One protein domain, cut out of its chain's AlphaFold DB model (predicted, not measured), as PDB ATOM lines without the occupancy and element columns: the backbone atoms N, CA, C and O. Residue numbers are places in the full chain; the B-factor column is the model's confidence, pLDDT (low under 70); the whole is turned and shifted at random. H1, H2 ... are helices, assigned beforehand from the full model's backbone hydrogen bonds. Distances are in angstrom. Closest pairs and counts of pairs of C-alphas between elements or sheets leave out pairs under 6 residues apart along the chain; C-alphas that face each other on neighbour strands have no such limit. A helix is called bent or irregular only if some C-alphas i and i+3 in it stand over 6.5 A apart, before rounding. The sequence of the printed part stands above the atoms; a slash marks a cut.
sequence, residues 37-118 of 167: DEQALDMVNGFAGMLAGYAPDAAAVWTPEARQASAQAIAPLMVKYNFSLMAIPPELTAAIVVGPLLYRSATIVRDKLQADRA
ATOM      1  N   ASP A  37     279.870 313.014 170.296       78.25
ATOM      2  CA  ASP A  37     279.427 311.686 169.861       78.25
ATOM      3  C   ASP A  37     280.352 310.565 170.359       78.25
ATOM      4  O   ASP A  37     279.885 309.529 170.834       78.25
ATOM      5  N   GLU A  38     281.667 310.785 170.299       81.50
ATOM      6  CA  GLU A  38     282.679 309.837 170.781       81.50
ATOM      7  C   GLU A  38     282.630 309.726 172.307       81.50
ATOM      8  O   GLU A  38     282.570 308.625 172.852       81.50
ATOM      9  N   GLN A  39     282.527 310.862 173.001       78.31
ATOM     10  CA  GLN A  39     282.358 310.897 174.453       78.31
ATOM     11  C   GLN A  39     281.067 310.199 174.906       78.31
ATOM     12  O   GLN A  39     281.071 309.465 175.897       78.31
ATOM     13  N   ALA A  40     279.959 310.392 174.186       77.12
ATOM     14  CA  ALA A  40     278.696 309.722 174.473       77.12
ATOM     15  C   ALA A  40     278.804 308.201 174.304       77.12
ATOM     16  O   ALA A  40     278.282 307.444 175.126       77.12
ATOM     17  N   LEU A  41     279.490 307.743 173.256       83.94
ATOM     18  CA  LEU A  41     279.679 306.322 172.994       83.94
ATOM     19  C   LEU A  41     280.573 305.662 174.049       83.94
ATOM     20  O   LEU A  41     280.217 304.605 174.574       83.94
ATOM     21  N   ASP A  42     281.680 306.304 174.412       83.50
ATOM     22  CA  ASP A  42     282.588 305.822 175.455       83.50
ATOM     23  C   ASP A  42     281.897 305.729 176.813       83.50
ATOM     24  O   ASP A  42     282.049 304.741 177.535       83.50
ATOM     25  N   MET A  43     281.051 306.706 177.136       77.06
ATOM     26  CA  MET A  43     280.251 306.690 178.354       77.06
ATOM     27  C   MET A  43     279.287 305.502 178.402       77.06
ATOM     28  O   MET A  43     279.205 304.796 179.410       77.06
ATOM     29  N   VAL A  44     278.564 305.258 177.306       82.12
ATOM     30  CA  VAL A  44     277.620 304.138 177.210       82.12
ATOM     31  C   VAL A  44     278.356 302.800 177.276       82.12
ATOM     32  O   VAL A  44     277.895 301.876 177.948       82.12
ATOM     33  N   ASN A  45     279.520 302.695 176.636       85.44
ATOM     34  CA  ASN A  45     280.354 301.499 176.683       85.44
ATOM     35  C   ASN A  45     280.908 301.231 178.086       85.44
ATOM     36  O   ASN A  45     280.838 300.092 178.553       85.44
ATOM     37  N   GLY A  46     281.396 302.262 178.779       82.88
ATOM     38  CA  GLY A  46     281.862 302.153 180.161       82.88
ATOM     39  C   GLY A  46     280.747 301.699 181.105       82.88
ATOM     40  O   GLY A  46     280.933 300.775 181.898       82.88
ATOM     41  N   PHE A  47     279.552 302.275 180.963       79.19
ATOM     42  CA  PHE A  47     278.388 301.892 181.758       79.19
ATOM     43  C   PHE A  47     277.935 300.450 181.488       79.19
ATOM     44  O   PHE A  47     277.750 299.671 182.427       79.19
ATOM     45  N   ALA A  48     277.814 300.063 180.216       81.62
ATOM     46  CA  ALA A  48     277.465 298.700 179.827       81.62
ATOM     47  C   ALA A  48     278.504 297.680 180.325       81.62
ATOM     48  O   ALA A  48     278.133 296.595 180.773       81.62
ATOM     49  N   GLY A  49     279.793 298.036 180.298       81.62
ATOM     50  CA  GLY A  49     280.883 297.217 180.827       81.62
ATOM     51  C   GLY A  49     280.774 296.981 182.336       81.62
ATOM     52  O   GLY A  49     280.861 295.837 182.783       81.62
ATOM     53  N   MET A  50     280.503 298.031 183.120       79.19
ATOM     54  CA  MET A  50     280.266 297.895 184.566       79.19
ATOM     55  C   MET A  50     279.042 297.022 184.866       79.19
ATOM     56  O   MET A  50     279.094 296.144 185.729       79.19
ATOM     57  N   LEU A  51     277.951 297.227 184.124       76.50
ATOM     58  CA  LEU A  51     276.730 296.437 184.264       76.50
ATOM     59  C   LEU A  51     276.952 294.964 183.938       76.50
ATOM     60  O   LEU A  51     276.497 294.117 184.698       76.50
ATOM     61  N   ALA A  52     277.672 294.653 182.861       81.44
ATOM     62  CA  ALA A  52     277.992 293.281 182.486       81.44
ATOM     63  C   ALA A  52     278.915 292.600 183.511       81.44
ATOM     64  O   ALA A  52     278.730 291.422 183.815       81.44
ATOM     65  N   GLY A  53     279.871 293.342 184.086       75.00
ATOM     66  CA  GLY A  53     280.749 292.840 185.146       75.00
ATOM     67  C   GLY A  53     279.991 292.463 186.424       75.00
ATOM     68  O   GLY A  53     280.321 291.471 187.071       75.00
ATOM     69  N   TYR A  54     278.941 293.212 186.768       72.12
ATOM     70  CA  TYR A  54     278.097 292.916 187.927       72.12
ATOM     71  C   TYR A  54     276.989 291.892 187.617       72.12
ATOM     72  O   TYR A  54     276.745 290.980 188.406       72.12
ATOM     73  N   ALA A  55     276.324 292.002 186.467       75.56
ATOM     74  CA  ALA A  55     275.221 291.157 186.017       75.56
ATOM     75  C   ALA A  55     275.442 290.736 184.548       75.56
ATOM     76  O   ALA A  55     275.081 291.485 183.638       75.56
ATOM     77  N   PRO A  56     275.986 289.530 184.296       79.62
ATOM     78  CA  PRO A  56     276.317 289.070 182.944       79.62
ATOM     79  C   PRO A  56     275.122 289.073 181.984       79.62
ATOM     80  O   PRO A  56     275.274 289.402 180.811       79.62
ATOM     81  N   ASP A  57     273.918 288.807 182.493       76.56
ATOM     82  CA  ASP A  57     272.681 288.796 181.702       76.56
ATOM     83  C   ASP A  57     272.313 290.183 181.145       76.56
ATOM     84  O   ASP A  57     271.604 290.292 180.144       76.56
ATOM     85  N   ALA A  58     272.839 291.265 181.736       72.56
ATOM     86  CA  ALA A  58     272.686 292.612 181.194       72.56
ATOM     87  C   ALA A  58     273.454 292.792 179.872       72.56
ATOM     88  O   ALA A  58     273.075 293.636 179.060       72.56
ATOM     89  N   ALA A  59     274.485 291.982 179.599       79.56
ATOM     90  CA  ALA A  59     275.231 292.047 178.343       79.56
ATOM     91  C   ALA A  59     274.362 291.693 177.124       79.56
ATOM     92  O   ALA A  59     274.553 292.271 176.056       79.56
ATOM     93  N   ALA A  60     273.368 290.811 177.292       81.38
ATOM     94  CA  ALA A  60     272.412 290.460 176.239       81.38
ATOM     95  C   ALA A  60     271.447 291.612 175.898       81.38
ATOM     96  O   ALA A  60     270.853 291.635 174.824       81.38
ATOM     97  N   VAL A  61     271.289 292.565 176.819       78.56
ATOM     98  CA  VAL A  61     270.437 293.752 176.667       78.56
ATOM     99  C   VAL A  61     271.226 294.913 176.050       78.56
ATOM    100  O   VAL A  61     270.692 295.662 175.234       78.56
ATOM    101  N   TRP A  62     272.510 295.041 176.390       80.25
ATOM    102  CA  TRP A  62     273.417 296.049 175.838       80.25
ATOM    103  C   TRP A  62     274.122 295.556 174.571       80.25
ATOM    104  O   TRP A  62     275.352 295.430 174.540       80.25
ATOM    105  N   THR A  63     273.354 295.301 173.509       88.00
ATOM    106  CA  THR A  63     273.921 294.990 172.186       88.00
ATOM    107  C   THR A  63     274.689 296.194 171.614       88.00
ATOM    108  O   THR A  63     274.475 297.325 172.068       88.00
ATOM    109  N   PRO A  64     275.591 295.998 170.635       86.88
ATOM    110  CA  PRO A  64     276.296 297.102 169.978       86.88
ATOM    111  C   PRO A  64     275.345 298.174 169.424       86.88
ATOM    112  O   PRO A  64     275.567 299.365 169.628       86.88
ATOM    113  N   GLU A  65     274.232 297.758 168.818       85.88
ATOM    114  CA  GLU A  65     273.214 298.652 168.260       85.88
ATOM    115  C   GLU A  65     272.494 299.435 169.361       85.88
ATOM    116  O   GLU A  65     272.282 300.639 169.231       85.88
ATOM    117  N   ALA A  66     272.158 298.780 170.478       81.94
ATOM    118  CA  ALA A  66     271.523 299.430 171.622       81.94
ATOM    119  C   ALA A  66     272.441 300.486 172.259       81.94
ATOM    120  O   ALA A  66     271.975 301.554 172.665       81.94
ATOM    121  N   ARG A  67     273.752 300.221 172.312       84.12
ATOM    122  CA  ARG A  67     274.746 301.186 172.802       84.12
ATOM    123  C   ARG A  67     274.882 302.378 171.864       84.12
ATOM    124  O   ARG A  67     274.878 303.513 172.326       84.12
ATOM    125  N   GLN A  68     274.935 302.129 170.558       85.62
ATOM    126  CA  GLN A  68     275.056 303.184 169.557       85.62
ATOM    127  C   GLN A  68     273.802 304.068 169.498       85.62
ATOM    128  O   GLN A  68     273.919 305.291 169.496       85.62
ATOM    129  N   ALA A  69     272.608 303.472 169.546       79.75
ATOM    130  CA  ALA A  69     271.348 304.210 169.637       79.75
ATOM    131  C   ALA A  69     271.266 305.044 170.927       79.75
ATOM    132  O   ALA A  69     270.808 306.187 170.908       79.75
ATOM    133  N   SER A  70     271.764 304.499 172.042       79.56
ATOM    134  CA  SER A  70     271.848 305.239 173.304       79.56
ATOM    135  C   SER A  70     272.818 306.417 173.188       79.56
ATOM    136  O   SER A  70     272.460 307.522 173.568       79.56
ATOM    137  N   ALA A  71     274.002 306.230 172.602       81.94
ATOM    138  CA  ALA A  71     274.981 307.301 172.406       81.94
ATOM    139  C   ALA A  71     274.439 308.437 171.518       81.94
ATOM    140  O   ALA A  71     274.575 309.609 171.862       81.94
ATOM    141  N   GLN A  72     273.732 308.098 170.436       82.00
ATOM    142  CA  GLN A  72     273.084 309.076 169.551       82.00
ATOM    143  C   GLN A  72     271.975 309.878 170.245       82.00
ATOM    144  O   GLN A  72     271.750 311.037 169.905       82.00
ATOM    145  N   ALA A  73     271.294 309.296 171.234       75.19
ATOM    146  CA  ALA A  73     270.326 310.024 172.052       75.19
ATOM    147  C   ALA A  73     271.003 310.983 173.055       75.19
ATOM    148  O   ALA A  73     270.412 311.991 173.444       75.19
ATOM    149  N   ILE A  74     272.241 310.687 173.463       71.44
ATOM    150  CA  ILE A  74     273.006 311.441 174.468       71.44
ATOM    151  C   ILE A  74     273.728 312.629 173.861       71.44
ATOM    152  O   ILE A  74     273.664 313.723 174.416       71.44
ATOM    153  N   ALA A  75     274.417 312.429 172.742       76.25
ATOM    154  CA  ALA A  75     275.259 313.448 172.129       76.25
ATOM    155  C   ALA A  75     274.577 314.826 171.952       76.25
ATOM    156  O   ALA A  75     275.163 315.831 172.367       76.25
ATOM    157  N   PRO A  76     273.320 314.941 171.467       73.94
ATOM    158  CA  PRO A  76     272.652 316.242 171.361       73.94
ATOM    159  C   PRO A  76     272.300 316.853 172.723       73.94
ATOM    160  O   PRO A  76     272.268 318.077 172.857       73.94
ATOM    161  N   LEU A  77     272.063 316.032 173.753       68.31
ATOM    162  CA  LEU A  77     271.916 316.515 175.128       68.31
ATOM    163  C   LEU A  77     273.253 317.027 175.654       68.31
ATOM    164  O   LEU A  77     273.273 318.036 176.362       68.31
ATOM    165  N   MET A  78     274.359 316.384 175.266       71.12
ATOM    166  CA  MET A  78     275.671 316.828 175.701       71.12
ATOM    167  C   MET A  78     276.001 318.220 175.173       71.12
ATOM    168  O   MET A  78     276.415 319.096 175.930       71.12
ATOM    169  N   VAL A  79     275.698 318.454 173.897       72.50
ATOM    170  CA  VAL A  79     275.835 319.765 173.256       72.50
ATOM    171  C   VAL A  79     274.872 320.788 173.869       72.50
ATOM    172  O   VAL A  79     275.283 321.891 174.222       72.50
ATOM    173  N   LYS A  80     273.592 320.431 174.050       66.00
ATOM    174  CA  LYS A  80     272.553 321.358 174.533       66.00
ATOM    175  C   LYS A  80     272.795 321.863 175.956       66.00
ATOM    176  O   LYS A  80     272.471 323.010 176.249       66.00
ATOM    177  N   TYR A  81     273.317 321.017 176.839       62.69
ATOM    178  CA  TYR A  81     273.539 321.370 178.244       62.69
ATOM    179  C   TYR A  81     274.997 321.718 178.559       62.69
ATOM    180  O   TYR A  81     275.332 321.864 179.732       62.69
ATOM    181  N   ASN A  82     275.855 321.855 177.536       63.53
ATOM    182  CA  ASN A  82     277.307 321.989 177.695       63.53
ATOM    183  C   ASN A  82     277.862 320.948 178.690       63.53
ATOM    184  O   ASN A  82     278.636 321.243 179.600       63.53
ATOM    185  N   PHE A  83     277.353 319.726 178.558       60.62
ATOM    186  CA  PHE A  83     277.620 318.598 179.431       60.62
ATOM    187  C   PHE A  83     278.980 318.010 179.057       60.62
ATOM    188  O   PHE A  83     279.246 317.705 177.894       60.62
ATOM    189  N   SER A  84     279.814 317.780 180.062       60.56
ATOM    190  CA  SER A  84     281.073 317.055 179.931       60.56
ATOM    191  C   SER A  84     281.108 315.940 180.967       60.56
ATOM    192  O   SER A  84     280.686 316.134 182.109       60.56
ATOM    193  N   LEU A  85     281.661 314.787 180.583       56.16
ATOM    194  CA  LEU A  85     281.937 313.646 181.467       56.16
ATOM    195  C   LEU A  85     282.741 314.022 182.724       56.16
ATOM    196  O   LEU A  85     282.671 313.320 183.725       56.16
ATOM    197  N   MET A  86     283.474 315.139 182.695       57.53
ATOM    198  CA  MET A  86     284.252 315.633 183.833       57.53
ATOM    199  C   MET A  86     283.407 316.328 184.917       57.53
ATOM    200  O   MET A  86     283.951 316.675 185.963       57.53
ATOM    201  N   ALA A  87     282.109 316.570 184.687       59.78
ATOM    202  CA  ALA A  87     281.312 317.476 185.521       59.78
ATOM    203  C   ALA A  87     280.072 316.861 186.205       59.78
ATOM    204  O   ALA A  87     279.428 317.573 186.977       59.78
ATOM    205  N   ILE A  88     279.701 315.591 185.963       53.88
ATOM    206  CA  ILE A  88     278.431 315.025 186.473       53.88
ATOM    207  C   ILE A  88     278.589 313.685 187.214       53.88
ATOM    208  O   ILE A  88     279.357 312.831 186.771       53.88
ATOM    209  N   PRO A  89     277.830 313.465 188.317       51.66
ATOM    210  CA  PRO A  89     277.760 312.175 188.988       51.66
ATOM    211  C   PRO A  89     277.168 311.087 188.073       51.66
ATOM    212  O   PRO A  89     276.090 311.288 187.497       51.66
ATOM    213  N   PRO A  90     277.828 309.924 187.955       53.25
ATOM    214  CA  PRO A  90     277.460 308.856 187.024       53.25
ATOM    215  C   PRO A  90     276.040 308.302 187.237       53.25
ATOM    216  O   PRO A  90     275.456 307.746 186.304       53.25
ATOM    217  N   GLU A  91     275.438 308.489 188.416       51.06
ATOM    218  CA  GLU A  91     274.059 308.067 188.678       51.06
ATOM    219  C   GLU A  91     273.015 308.907 187.921       51.06
ATOM    220  O   GLU A  91     271.964 308.390 187.530       51.06
ATOM    221  N   LEU A  92     273.298 310.190 187.671       53.66
ATOM    222  CA  LEU A  92     272.364 311.098 187.001       53.66
ATOM    223  C   LEU A  92     272.342 310.857 185.487       53.66
ATOM    224  O   LEU A  92     271.299 310.949 184.844       53.66
ATOM    225  N   THR A  93     273.491 310.497 184.916       55.44
ATOM    226  CA  THR A  93     273.627 310.219 183.485       55.44
ATOM    227  C   THR A  93     273.017 308.885 183.091       55.44
ATOM    228  O   THR A  93     272.383 308.790 182.041       55.44
ATOM    229  N   ALA A  94     273.141 307.882 183.966       52.97
ATOM    230  CA  ALA A  94     272.386 306.648 183.847       52.97
ATOM    231  C   ALA A  94     270.885 306.981 183.787       52.97
ATOM    232  O   ALA A  94     270.256 306.739 182.766       52.97
ATOM    233  N   ALA A  95     270.323 307.655 184.793       51.47
ATOM    234  CA  ALA A  95     268.879 307.900 184.890       51.47
ATOM    235  C   ALA A  95     268.227 308.628 183.688       51.47
ATOM    236  O   ALA A  95     267.048 308.403 183.421       51.47
ATOM    237  N   ILE A  96     268.956 309.485 182.963       56.47
ATOM    238  CA  ILE A  96     268.368 310.377 181.944       56.47
ATOM    239  C   ILE A  96     268.124 309.695 180.589       56.47
ATOM    240  O   ILE A  96     267.211 310.093 179.869       56.47
ATOM    241  N   VAL A  97     268.902 308.681 180.210       55.59
ATOM    242  CA  VAL A  97     269.015 308.347 178.776       55.59
ATOM    243  C   VAL A  97     268.335 307.033 178.412       55.59
ATOM    244  O   VAL A  97     267.779 306.905 177.324       55.59
ATOM    245  N   VAL A  98     268.327 306.040 179.301       56.28
ATOM    246  CA  VAL A  98     267.975 304.674 178.888       56.28
ATOM    247  C   VAL A  98     266.927 304.053 179.796       56.28
ATOM    248  O   VAL A  98     267.083 302.924 180.248       56.28
ATOM    249  N   GLY A  99     265.853 304.790 180.085       64.44
ATOM    250  CA  GLY A  99     264.789 304.366 181.006       64.44
ATOM    251  C   GLY A  99     264.391 302.886 180.870       64.44
ATOM    252  O   GLY A  99     264.447 302.165 181.865       64.44
ATOM    253  N   PRO A 100     264.088 302.368 179.662       68.81
ATOM    254  CA  PRO A 100     263.735 300.957 179.484       68.81
ATOM    255  C   PRO A 100     264.879 299.955 179.729       68.81
ATOM    256  O   PRO A 100     264.645 298.919 180.357       68.81
ATOM    257  N   LEU A 101     266.115 300.226 179.278       64.38
ATOM    258  CA  LEU A 101     267.247 299.304 179.507       64.38
ATOM    259  C   LEU A 101     267.760 299.393 180.948       64.38
ATOM    260  O   LEU A 101     268.197 298.389 181.509       64.38
ATOM    261  N   LEU A 102     267.639 300.555 181.588       68.31
ATOM    262  CA  LEU A 102     267.873 300.738 183.020       68.31
ATOM    263  C   LEU A 102     266.841 300.017 183.852       68.31
ATOM    264  O   LEU A 102     267.201 299.350 184.809       68.31
ATOM    265  N   TYR A 103     265.571 300.089 183.467       68.44
ATOM    266  CA  TYR A 103     264.525 299.345 184.146       68.44
ATOM    267  C   TYR A 103     264.789 297.833 184.064       68.44
ATOM    268  O   TYR A 103     264.791 297.152 185.087       68.44
ATOM    269  N   ARG A 104     265.119 297.320 182.870       68.75
ATOM    270  CA  ARG A 104     265.492 295.909 182.654       68.75
ATOM    271  C   ARG A 104     266.742 295.497 183.434       68.75
ATOM    272  O   ARG A 104     266.753 294.440 184.062       68.75
ATOM    273  N   SER A 105     267.791 296.314 183.419       70.81
ATOM    274  CA  SER A 105     269.015 296.017 184.170       70.81
ATOM    275  C   SER A 105     268.801 296.118 185.681       70.81
ATOM    276  O   SER A 105     269.271 295.249 186.407       70.81
ATOM    277  N   ALA A 106     268.012 297.078 186.165       70.19
ATOM    278  CA  ALA A 106     267.650 297.199 187.574       70.19
ATOM    279  C   ALA A 106     266.857 295.982 188.073       70.19
ATOM    280  O   ALA A 106     267.101 295.515 189.186       70.19
ATOM    281  N   THR A 107     265.954 295.422 187.258       72.19
ATOM    282  CA  THR A 107     265.255 294.177 187.614       72.19
ATOM    283  C   THR A 107     266.206 292.985 187.699       72.19
ATOM    284  O   THR A 107     266.177 292.265 188.690       72.19
ATOM    285  N   ILE A 108     267.129 292.839 186.743       75.06
ATOM    286  CA  ILE A 108     268.132 291.758 186.753       75.06
ATOM    287  C   ILE A 108     269.058 291.886 187.977       75.06
ATOM    288  O   ILE A 108     269.344 290.909 188.667       75.06
ATOM    289  N   VAL A 109     269.499 293.108 188.288       75.88
ATOM    290  CA  VAL A 109     270.339 293.410 189.457       75.88
ATOM    291  C   VAL A 109     269.613 293.091 190.759       75.88
ATOM    292  O   VAL A 109     270.212 292.505 191.660       75.88
ATOM    293  N   ARG A 110     268.331 293.451 190.864       71.88
ATOM    294  CA  ARG A 110     267.498 293.126 192.023       71.88
ATOM    295  C   ARG A 110     267.401 291.614 192.223       71.88
ATOM    296  O   ARG A 110     267.579 291.158 193.351       71.88
ATOM    297  N   ASP A 111     267.130 290.860 191.163       74.19
ATOM    298  CA  ASP A 111     266.967 289.407 191.248       74.19
ATOM    299  C   ASP A 111     268.283 288.732 191.657       74.19
ATOM    300  O   ASP A 111     268.301 287.887 192.553       74.19
ATOM    301  N   LYS A 112     269.415 289.200 191.113       72.56
ATOM    302  CA  LYS A 112     270.747 288.744 191.524       72.56
ATOM    303  C   LYS A 112     271.066 289.090 192.980       72.56
ATOM    304  O   LYS A 112     271.559 288.241 193.714       72.56
ATOM    305  N   LEU A 113     270.736 290.300 193.437       76.06
ATOM    306  CA  LEU A 113     270.950 290.712 194.828       76.06
ATOM    307  C   LEU A 113     270.125 289.859 195.806       76.06
ATOM    308  O   LEU A 113     270.591 289.533 196.899       76.06
ATOM    309  N   GLN A 114     268.901 289.487 195.423       76.44
ATOM    310  CA  GLN A 114     268.069 288.578 196.211       76.44
ATOM    311  C   GLN A 114     268.650 287.161 196.239       76.44
ATOM    312  O   GLN A 114     268.716 286.570 197.319       76.44
ATOM    313  N   ALA A 115     269.133 286.651 195.104       73.25
ATOM    314  CA  ALA A 115     269.795 285.351 195.022       73.25
ATOM    315  C   ALA A 115     271.089 285.302 195.857       73.25
ATOM    316  O   ALA A 115     271.267 284.384 196.655       73.25
ATOM    317  N   ASP A 116     271.944 286.323 195.768       72.44
ATOM    318  CA  ASP A 116     273.195 286.408 196.531       72.44
ATOM    319  C   ASP A 116     272.944 286.532 198.037       72.44
ATOM    320  O   ASP A 116     273.667 285.959 198.856       72.44
ATOM    321  N   ARG A 117     271.897 287.264 198.431       73.75
ATOM    322  CA  ARG A 117     271.501 287.390 199.837       73.75
ATOM    323  C   ARG A 117     270.912 286.087 200.377       73.75
ATOM    324  O   ARG A 117     271.187 285.750 201.525       73.75
ATOM    325  N   ALA A 118     270.155 285.350 199.565       69.44
ATOM    326  CA  ALA A 118     269.655 284.022 199.915       69.44
ATOM    327  C   ALA A 118     270.795 282.992 200.025       69.44
ATOM    328  O   ALA A 118     270.832 282.228 200.986       69.44
TER     329      ALA A 118
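AT A GLANCE: This is residues 37 to 118 of the 167 residues of an uncharacterized protein of Rugamonas sp. FT81W (UniProt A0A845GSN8). Two long helices, H1 and H3, cross steeply, and a third, H5, runs the same way as H1; the ends of H3 and H5 make the far ends of an elongated body. Short H2 packs on the last part of H1, while H4 stands about perpendicular to H3. The printed part has 82 residues, with five named helices in the order H1 to H5 and no named strand: all helix. It is compact, with a radius of gyration of the C-alphas of 13.3 A, and spans 45 by 25 by 19 A.

HOW THE PARTS SIT: Start with H5, residues 99 to 118, the longest helix. Its residues 105 to 108 alone only just touch H2, residues 56 to 60, with 3 pairs of C-alphas within 8 A; the closest, Ala 58 and Ser 105, are 5.8 A apart. H1, residues 37 to 54, is close to H5 but not clearly touching, the closest C-alphas, Leu 51 and Ser 105, being 7.7 A apart, at a shallow tilt of 21 degrees, the same way. With residues 48 to 52 alone H1 touches H2, where the closest C-alphas, Ala 52 and Ala 59, are 5.1 A apart. H1 touches H3, residues 64 to 80, at a steep tilt of 50 degrees, opposite ways; the closest C-alphas, Leu 41 and Ala 71, are 4.8 A apart. H3, with residues 70 to 74 alone, only just touches H4, residues 90 to 97, with 3 pairs within 8 A; the closest C-alphas, Ile 74 and Val 97, are 6.6 A apart. H3 and H5 are apart. In H1 and H5 every O i to N i+4 pair is within hydrogen-bond range, against 11 of 13 in H3, 3 of 4 in H4 and 0 of 1 in H2, where 2 of 2 O i to N i+3 pairs are.

IN THESE COORDINATES: Find C-alpha 99 at (264.789, 304.366, 181.006); from there H5 runs 28.2 A to C-alpha 118 at (269.655, 284.022, 199.915). H1 begins at C-alpha 37, (279.427, 311.686, 169.861), and spans 26.1 A. H3 spans 25.0 A and is only just irregular: C-alphas 73 and 76 are 6.7 A apart.

THE WHOLE: Look to Lys 80 and Ala 118 for the two C-alphas farthest apart, 45.2 A. The printed part has no cut and no long link. The pLDDT is under 70 at residue 77, residues 80 to 104 and residue 118.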